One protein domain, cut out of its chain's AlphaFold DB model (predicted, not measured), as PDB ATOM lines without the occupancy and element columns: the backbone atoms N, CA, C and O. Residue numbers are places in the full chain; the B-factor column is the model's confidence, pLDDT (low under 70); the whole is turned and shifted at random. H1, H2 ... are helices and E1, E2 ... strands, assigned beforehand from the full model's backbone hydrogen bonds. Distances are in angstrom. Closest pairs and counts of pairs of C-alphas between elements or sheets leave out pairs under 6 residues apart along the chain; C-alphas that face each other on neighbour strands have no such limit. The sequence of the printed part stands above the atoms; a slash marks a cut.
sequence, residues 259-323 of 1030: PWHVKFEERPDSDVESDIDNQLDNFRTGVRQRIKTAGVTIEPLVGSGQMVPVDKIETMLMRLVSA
ATOM      1  N   PRO A 259      33.276   9.049   5.219       61.56
ATOM      2  CA  PRO A 259      32.278   9.657   4.359       61.56
ATOM      3  C   PRO A 259      32.532  11.166   4.293       61.56
ATOM      4  O   PRO A 259      32.966  11.777   5.267       61.56
ATOM      5  N   TRP A 260      32.280  11.773   3.139       67.31
ATOM      6  CA  TRP A 260      32.520  13.197   2.914       67.31
ATOM      7  C   TRP A 260      31.184  13.922   2.823       67.31
ATOM      8  O   TRP A 260      30.277  13.468   2.131       67.31
ATOM      9  N   HIS A 261      31.070  15.039   3.527       67.56
ATOM     10  CA  HIS A 261      29.976  15.983   3.393       67.56
ATOM     11  C   HIS A 261      30.406  17.088   2.437       67.56
ATOM     12  O   HIS A 261      31.370  17.811   2.694       67.56
ATOM     13  N   VAL A 262      29.688  17.187   1.323       72.00
ATOM     14  CA  VAL A 262      29.902  18.206   0.298       72.00
ATOM     15  C   VAL A 262      28.837  19.274   0.482       72.00
ATOM     16  O   VAL A 262      27.645  19.009   0.343       72.00
ATOM     17  N   LYS A 263      29.269  20.485   0.825       72.00
ATOM     18  CA  LYS A 263      28.396  21.638   1.018       72.00
ATOM     19  C   LYS A 263      28.609  22.634  -0.115       72.00
ATOM     20  O   LYS A 263      29.712  23.152  -0.289       72.00
ATOM     21  N   PHE A 264      27.533  22.926  -0.835       74.62
ATOM     22  CA  PHE A 264      27.494  23.929  -1.895       74.62
ATOM     23  C   PHE A 264      27.005  25.278  -1.350       74.62
ATOM     24  O   PHE A 264      26.101  25.309  -0.512       74.62
ATOM     25  N   GLU A 265      27.610  26.384  -1.796       73.44
ATOM     26  CA  GLU A 265      27.157  27.743  -1.445       73.44
ATOM     27  C   GLU A 265      25.859  28.127  -2.178       73.44
ATOM     28  O   GLU A 265      24.967  28.726  -1.579       73.44
ATOM     29  N   GLU A 266      25.722  27.706  -3.438       73.06
ATOM     30  CA  GLU A 266      24.522  27.843  -4.271       73.06
ATOM     31  C   GLU A 266      24.147  26.485  -4.882       73.06
ATOM     32  O   GLU A 266      24.979  25.579  -4.942       73.06
ATOM     33  N   ARG A 267      22.889  26.307  -5.316       72.38
ATOM     34  CA  ARG A 267      22.443  25.033  -5.903       72.38
ATOM     35  C   ARG A 267      23.236  24.764  -7.195       72.38
ATOM     36  O   ARG A 267      23.129  25.579  -8.106       72.38
ATOM     37  N   PRO A 268      24.007  23.664  -7.283       69.25
ATOM     38  CA  PRO A 268      24.828  23.391  -8.457       69.25
ATOM     39  C   PRO A 268      23.969  22.978  -9.660       69.25
ATOM     40  O   PRO A 268      22.882  22.418  -9.498       69.25
ATOM     41  N   ASP A 269      24.485  23.225 -10.865       75.69
ATOM     42  CA  ASP A 269      23.976  22.619 -12.099       75.69
ATOM     43  C   ASP A 269      24.320  21.116 -12.141       75.69
ATOM     44  O   ASP A 269      25.340  20.691 -11.590       75.69
ATOM     45  N   SER A 270      23.513  20.305 -12.840       72.94
ATOM     46  CA  SER A 270      23.674  18.836 -12.897       72.94
ATOM     47  C   SER A 270      25.050  18.383 -13.398       72.94
ATOM     48  O   SER A 270      25.588  17.376 -12.937       72.94
ATOM     49  N   ASP A 271      25.644  19.140 -14.321       74.12
ATOM     50  CA  ASP A 271      26.954  18.820 -14.891       74.12
ATOM     51  C   ASP A 271      28.076  19.016 -13.857       74.12
ATOM     52  O   ASP A 271      29.022  18.230 -13.803       74.12
ATOM     53  N   VAL A 272      27.936  20.019 -12.981       70.50
ATOM     54  CA  VAL A 272      28.894  20.326 -11.907       70.50
ATOM     55  C   VAL A 272      28.830  19.274 -10.802       70.50
ATOM     56  O   VAL A 272      29.871  18.844 -10.308       70.50
ATOM     57  N   GLU A 273      27.625  18.824 -10.447       69.44
ATOM     58  CA  GLU A 273      27.415  17.729  -9.491       69.44
ATOM     59  C   GLU A 273      28.100  16.441  -9.981       69.44
ATOM     60  O   GLU A 273      28.904  15.850  -9.261       69.44
ATOM     61  N   SER A 274      27.914  16.092 -11.261       75.44
ATOM     62  CA  SER A 274      28.534  14.902 -11.858       75.44
ATOM     63  C   SER A 274      30.068  14.966 -11.951       75.44
ATOM     64  O   SER A 274      30.744  13.947 -11.790       75.44
ATOM     65  N   ASP A 275      30.661  16.144 -12.195       76.00
ATOM     66  CA  ASP A 275      32.122  16.301 -12.215       76.00
ATOM     67  C   ASP A 275      32.714  16.179 -10.804       76.00
ATOM     68  O   ASP A 275      33.772  15.574 -10.624       76.00
ATOM     69  N   ILE A 276      32.015  16.686  -9.785       74.00
ATOM     70  CA  ILE A 276      32.433  16.559  -8.383       74.00
ATOM     71  C   ILE A 276      32.356  15.106  -7.918       74.00
ATOM     72  O   ILE A 276      33.321  14.632  -7.316       74.00
ATOM     73  N   ASP A 277      31.290  14.377  -8.251       73.69
ATOM     74  CA  ASP A 277      31.175  12.947  -7.943       73.69
ATOM     75  C   ASP A 277      32.298  12.140  -8.606       73.69
ATOM     76  O   ASP A 277      33.008  11.381  -7.941       73.69
ATOM     77  N   ASN A 278      32.575  12.393  -9.891       75.19
ATOM     78  CA  ASN A 278      33.698  11.772 -10.595       75.19
ATOM     79  C   ASN A 278      35.055  12.132  -9.968       75.19
ATOM     80  O   ASN A 278      35.968  11.300  -9.917       75.19
ATOM     81  N   GLN A 279      35.243  13.367  -9.497       71.19
ATOM     82  CA  GLN A 279      36.465  13.770  -8.796       71.19
ATOM     83  C   GLN A 279      36.594  13.084  -7.429       71.19
ATOM     84  O   GLN A 279      37.697  12.661  -7.077       71.19
ATOM     85  N   LEU A 280      35.495  12.931  -6.686       71.38
ATOM     86  CA  LEU A 280      35.454  12.237  -5.397       71.38
ATOM     87  C   LEU A 280      35.729  10.740  -5.548       71.38
ATOM     88  O   LEU A 280      36.509  10.190  -4.768       71.38
ATOM     89  N   ASP A 281      35.187  10.089  -6.575       71.25
ATOM     90  CA  ASP A 281      35.454   8.676  -6.856       71.25
ATOM     91  C   ASP A 281      36.893   8.443  -7.330       71.25
ATOM     92  O   ASP A 281      37.566   7.520  -6.860       71.25
ATOM     93  N   ASN A 282      37.435   9.330  -8.171       68.81
ATOM     94  CA  ASN A 282      38.856   9.310  -8.535       68.81
ATOM     95  C   ASN A 282      39.777   9.556  -7.327       68.81
ATOM     96  O   ASN A 282      40.900   9.046  -7.288       68.81
ATOM     97  N   PHE A 283      39.322  10.331  -6.341       65.69
ATOM     98  CA  PHE A 283      40.049  10.560  -5.097       65.69
ATOM     99  C   PHE A 283      39.992   9.344  -4.166       65.69
ATOM    100  O   PHE A 283      41.029   8.914  -3.663       65.69
ATOM    101  N   ARG A 284      38.815   8.723  -4.008       63.91
ATOM    102  CA  ARG A 284      38.612   7.484  -3.235       63.91
ATOM    103  C   ARG A 284      39.403   6.301  -3.789       63.91
ATOM    104  O   ARG A 284      40.006   5.557  -3.024       63.91
ATOM    105  N   THR A 285      39.428   6.140  -5.109       62.56
ATOM    106  CA  THR A 285      40.175   5.070  -5.799       62.56
ATOM    107  C   THR A 285      41.682   5.339  -5.880       62.56
ATOM    108  O   THR A 285      42.441   4.477  -6.317       62.56
ATOM    109  N   GLY A 286      42.142   6.521  -5.451       56.09
ATOM    110  CA  GLY A 286      43.555   6.905  -5.460       56.09
ATOM    111  C   GLY A 286      44.099   7.303  -6.837       56.09
ATOM    112  O   GLY A 286      45.294   7.569  -6.961       56.09
ATOM    113  N   VAL A 287      43.243   7.393  -7.859       62.09
ATOM    114  CA  VAL A 287      43.601   7.805  -9.227       62.09
ATOM    115  C   VAL A 287      44.020   9.280  -9.272       62.09
ATOM    116  O   VAL A 287      44.908   9.656 -10.040       62.09
ATOM    117  N   ARG A 288      43.431  10.137  -8.427       53.31
ATOM    118  CA  ARG A 288      43.816  11.552  -8.285       53.31
ATOM    119  C   ARG A 288      43.833  11.979  -6.822       53.31
ATOM    120  O   ARG A 288      42.814  11.940  -6.161       53.31
ATOM    121  N   GLN A 289      44.957  12.500  -6.332       56.31
ATOM    122  CA  GLN A 289      45.095  12.974  -4.940       56.31
ATOM    123  C   GLN A 289      44.741  14.460  -4.739       56.31
ATOM    124  O   GLN A 289      45.204  15.093  -3.791       56.31
ATOM    125  N   ARG A 290      43.990  15.071  -5.660       52.12
ATOM    126  CA  ARG A 290      43.643  16.500  -5.611       52.12
ATOM    127  C   ARG A 290      42.200  16.693  -6.060       52.12
ATOM    128  O   ARG A 290      41.829  16.167  -7.105       52.12
ATOM    129  N   ILE A 291      41.445  17.483  -5.299       65.50
ATOM    130  CA  ILE A 291      40.067  17.889  -5.604       65.50
ATOM    131  C   ILE A 291      40.061  19.404  -5.829       65.50
ATOM    132  O   ILE A 291      40.775  20.135  -5.139       65.50
ATOM    133  N   LYS A 292      39.297  19.883  -6.813       65.12
ATOM    134  CA  LYS A 292      39.109  21.320  -7.056       65.12
ATOM    135  C   LYS A 292      37.881  21.798  -6.276       65.12
ATOM    136  O   LYS A 292      36.804  21.257  -6.467       65.12
ATOM    137  N   THR A 293      38.033  22.802  -5.411       59.88
ATOM    138  CA  THR A 293      37.008  23.193  -4.416       59.88
ATOM    139  C   THR A 293      36.453  24.613  -4.608       59.88
ATOM    140  O   THR A 293      36.178  25.312  -3.638       59.88
ATOM    141  N   ALA A 294      36.328  25.104  -5.844       61.91
ATOM    142  CA  ALA A 294      35.778  26.446  -6.069       61.91
ATOM    143  C   ALA A 294      34.267  26.472  -5.752       61.91
ATOM    144  O   ALA A 294      33.505  25.782  -6.420       61.91
ATOM    145  N   GLY A 295      33.847  27.233  -4.731       66.38
ATOM    146  CA  GLY A 295      32.436  27.353  -4.309       66.38
ATOM    147  C   GLY A 295      31.863  26.138  -3.558       66.38
ATOM    148  O   GLY A 295      30.658  26.066  -3.321       66.38
ATOM    149  N   VAL A 296      32.718  25.173  -3.189       68.81
ATOM    150  CA  VAL A 296      32.325  23.905  -2.555       68.81
ATOM    151  C   VAL A 296      33.201  23.636  -1.338       68.81
ATOM    152  O   VAL A 296      34.426  23.587  -1.438       68.81
ATOM    153  N   THR A 297      32.571  23.428  -0.183       68.62
ATOM    154  CA  THR A 297      33.251  23.022   1.051       68.62
ATOM    155  C   THR A 297      33.114  21.514   1.224       68.62
ATOM    156  O   THR A 297      32.003  20.993   1.236       68.62
ATOM    157  N   ILE A 298      34.238  20.810   1.358       67.19
ATOM    158  CA  ILE A 298      34.269  19.357   1.550       67.19
ATOM    159  C   ILE A 298      34.813  19.074   2.948       67.19
ATOM    160  O   ILE A 298      35.975  19.358   3.238       67.19
ATOM    161  N   GLU A 299      33.978  18.505   3.811       65.06
ATOM    162  CA  GLU A 299      34.333  18.154   5.186       65.06
ATOM    163  C   GLU A 299      34.193  16.644   5.397       65.06
ATOM    164  O   GLU A 299      33.188  16.058   4.995       65.06
ATOM    165  N   PRO A 300      35.165  15.969   6.025       63.94
ATOM    166  CA  PRO A 300      35.001  14.566   6.363       63.94
ATOM    167  C   PRO A 300      34.006  14.434   7.528       63.94
ATOM    168  O   PRO A 300      34.145  15.075   8.571       63.94
ATOM    169  N   LEU A 301      33.010  13.565   7.375       62.56
ATOM    170  CA  LEU A 301      32.043  13.197   8.408       62.56
ATOM    171  C   LEU A 301      32.680  12.197   9.376       62.56
ATOM    172  O   LEU A 301      32.336  11.017   9.411       62.56
ATOM    173  N   VAL A 302      33.633  12.670  10.174       57.53
ATOM    174  CA  VAL A 302      34.205  11.888  11.276       57.53
ATOM    175  C   VAL A 302      33.952  12.642  12.559       57.53
ATOM    176  O   VAL A 302      34.376  13.785  12.719       57.53
ATOM    177  N   GLY A 303      33.265  11.999  13.500       55.84
ATOM    178  CA  GLY A 303      33.138  12.548  14.843       55.84
ATOM    179  C   GLY A 303      34.526  12.793  15.441       55.84
ATOM    180  O   GLY A 303      35.394  11.921  15.393       55.84
ATOM    181  N   SER A 304      34.728  13.958  16.057       50.59
ATOM    182  CA  SER A 304      35.981  14.344  16.730       50.59
ATOM    183  C   SER A 304      36.321  13.491  17.967       50.59
ATOM    184  O   SER A 304      37.362  13.682  18.595       50.59
ATOM    185  N   GLY A 305      35.455  12.541  18.333       54.97
ATOM    186  CA  GLY A 305      35.660  11.620  19.444       54.97
ATOM    187  C   GLY A 305      36.758  10.593  19.168       54.97
ATOM    188  O   GLY A 305      36.901  10.077  18.056       54.97
ATOM    189  N   GLN A 306      37.522  10.247  20.204       58.78
ATOM    190  CA  GLN A 306      38.424   9.092  20.175       58.78
ATOM    191  C   GLN A 306      37.622   7.796  19.979       58.78
ATOM    192  O   GLN A 306      36.456   7.718  20.369       58.78
ATOM    193  N   MET A 307      38.235   6.786  19.352       60.25
ATOM    194  CA  MET A 307      37.631   5.453  19.280       60.25
ATOM    195  C   MET A 307      37.381   4.957  20.706       60.25
ATOM    196  O   MET A 307      38.228   5.150  21.582       60.25
ATOM    197  N   VAL A 308      36.212   4.360  20.952       63.97
ATOM    198  CA  VAL A 308      35.926   3.763  22.260       63.97
ATOM    199  C   VAL A 308      37.015   2.720  22.541       63.97
ATOM    200  O   VAL A 308      37.334   1.949  21.637       63.97
ATOM    201  N   PRO A 309      37.604   2.683  23.748       65.88
ATOM    202  CA  PRO A 309      38.583   1.662  24.103       65.88
ATOM    203  C   PRO A 309      37.946   0.264  24.026       65.88
ATOM    204  O   PRO A 309      37.159  -0.126  24.893       65.88
ATOM    205  N   VAL A 310      38.231  -0.454  22.937       75.50
ATOM    206  CA  VAL A 310      37.686  -1.791  22.637       75.50
ATOM    207  C   VAL A 310      38.253  -2.837  23.598       75.50
ATOM    208  O   VAL A 310      37.544  -3.752  24.009       75.50
ATOM    209  N   ASP A 311      39.493  -2.629  24.037       76.19
ATOM    210  CA  ASP A 311      40.271  -3.480  24.939       76.19
ATOM    211  C   ASP A 311      39.506  -3.883  26.206       76.19
ATOM    212  O   ASP A 311      39.489  -5.050  26.605       76.19
ATOM    213  N   LYS A 312      38.819  -2.930  26.845       81.00
ATOM    214  CA  LYS A 312      38.076  -3.184  28.087       81.00
ATOM    215  C   LYS A 312      36.835  -4.037  27.855       81.00
ATOM    216  O   LYS A 312      36.497  -4.861  28.707       81.00
ATOM    217  N   ILE A 313      36.154  -3.823  26.732       81.50
ATOM    218  CA  ILE A 313      34.942  -4.563  26.370       81.50
ATOM    219  C   ILE A 313      35.329  -5.982  25.957       81.50
ATOM    220  O   ILE A 313      34.756  -6.939  26.471       81.50
ATOM    221  N   GLU A 314      36.359  -6.120  25.122       85.25
ATOM    222  CA  GLU A 314      36.931  -7.405  24.722       85.25
ATOM    223  C   GLU A 314      37.368  -8.219  25.945       85.25
ATOM    224  O   GLU A 314      36.951  -9.364  26.117       85.25
ATOM    225  N   THR A 315      38.117  -7.598  26.863       86.81
ATOM    226  CA  THR A 315      38.553  -8.245  28.106       86.81
ATOM    227  C   THR A 315      37.356  -8.722  28.929       86.81
ATOM    228  O   THR A 315      37.375  -9.837  29.450       86.81
ATOM    229  N   MET A 316      36.302  -7.908  29.063       89.31
ATOM    230  CA  MET A 316      35.092  -8.301  29.790       89.31
ATOM    231  C   MET A 316      34.395  -9.496  29.123       89.31
ATOM    232  O   MET A 316      34.114 -10.480  29.811       89.31
ATOM    233  N   LEU A 317      34.172  -9.447  27.807       89.88
ATOM    234  CA  LEU A 317      33.548 -10.534  27.046       89.88
ATOM    235  C   LEU A 317      34.357 -11.825  27.154       89.88
ATOM    236  O   LEU A 317      33.804 -12.874  27.476       89.88
ATOM    237  N   MET A 318      35.680 -11.748  27.015       90.12
ATOM    238  CA  MET A 318      36.550 -12.910  27.170       90.12
ATOM    239  C   MET A 318      36.507 -13.507  28.576       90.12
ATOM    240  O   MET A 318      36.705 -14.714  28.735       90.12
ATOM    241  N   ARG A 319      36.273 -12.704  29.626       89.94
ATOM    242  CA  ARG A 319      36.115 -13.225  30.998       89.94
ATOM    243  C   ARG A 319      34.809 -13.995  31.130       89.94
ATOM    244  O   ARG A 319      34.812 -15.043  31.764       89.94
ATOM    245  N   LEU A 320      33.734 -13.505  30.510       92.62
ATOM    246  CA  LEU A 320      32.441 -14.192  30.475       92.62
ATOM    247  C   LEU A 320      32.529 -15.503  29.686       92.62
ATOM    248  O   LEU A 320      32.106 -16.535  30.200       92.62
ATOM    249  N   VAL A 321      33.176 -15.494  28.511       92.81
ATOM    250  CA  VAL A 321      33.452 -16.720  27.741       92.81
ATOM    251  C   VAL A 321      34.228 -17.713  28.604       92.81
ATOM    252  O   VAL A 321      33.762 -18.829  28.808       92.81
ATOM    253  N   SER A 322      35.351 -17.296  29.193       91.50
ATOM    254  CA  SER A 322      36.201 -18.171  30.021       91.50
ATOM    255  C   SER A 322      35.463 -18.760  31.224       91.50
ATOM    256  O   SER A 322      35.610 -19.943  31.513       91.50
ATOM    257  N   ALA A 323      34.637 -17.951  31.896       90.75
ATOM    258  CA  ALA A 323      33.818 -18.399  33.018       90.75
ATOM    259  C   ALA A 323      32.718 -19.382  32.587       90.75
ATOM    260  O   ALA A 323      32.392 -20.291  33.341       90.75
TER     261      ALA A 323
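AT A GLANCE: This is residues 259 to 323 of the 1030 residues of the protein "Phage_Mu_F domain-containing protein" of Candidatus Pacearchaeota archaeon (UniProt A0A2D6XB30). A small body, made of a two-stranded antiparallel ribbon of E1 and E2 with the helix H1 near E1, has a long arm, residues 303 to 323, that sticks out from it and ends in the helix H2. The arm makes the length of the whole, and a long loop, residues 285 to 295, leads from H1 back to the ribbon. The printed part has 65 residues, with two named strands and two named helices in the order E1, H1, E2, H2, and its class is mixed, helices and strands. The whole is extended, with a radius of gyration of the C-alphas of 20.1 A and spans of 61 by 26 by 18 A along its three main axes.

IN THESE COORDINATES: The printed part begins at Pro 259, and the strand E1 follows as residues 260 to 264, from C-alpha 260 at (32.520, 13.197, 2.914). The helix H1 is residues 270 to 284, 21.1 A from first to last C-alpha, and begins with C-alpha 270 at (23.674, 18.836, -12.897). The strand E2 is residues 296 to 300. E1 measures 12.8 A and E2 13.2 A from first to last C-alpha. The helix H2 is residues 310 to 323, 20.0 A from first to last C-alpha, and ends with C-alpha 323 at (33.818, -18.399, 33.018).

HOW THE PARTS SIT: E1 and E2 are antiparallel neighbours, with 159 degrees between their N-to-C directions. Their C-alphas 260 and 300 face each other at 4.5 A, and C-alphas 264 and 296 at 4.9 A. Across this pair N 261 and O 299 are within hydrogen-bond range at 2.8 A, and so are N 297 and O 263 at 2.9 A. E1 and H1 are near each other, with 5 pairs of C-alphas within 10 A and no pair within 8 A. H2 is apart from E1 and from H1. In H1 and H2 every O i to N i+4 pair is within hydrogen-bond range.

THE WHOLE: The two C-alphas farthest apart are those of Asp 269 and Ala 323, at 61.8 A. Residues 303 to 323, of which 310 to 323 belong to H2, stand free. The body without them has 44 residues, spans 28 by 25 by 15 A and has a radius of gyration of 10.4 A. The printed part has no cut. The link from E1 to H1 is tight, with 5 residues, the link from H1 to E2 is long, with 11, and the link from E2 to H2 is short, with 9. The mean pLDDT of the printed part is 70.6, and 33 residues are under 70, namely residues 259 to 261, 268, 273 and 282 to 309. The mean pLDDT of H2 is 87.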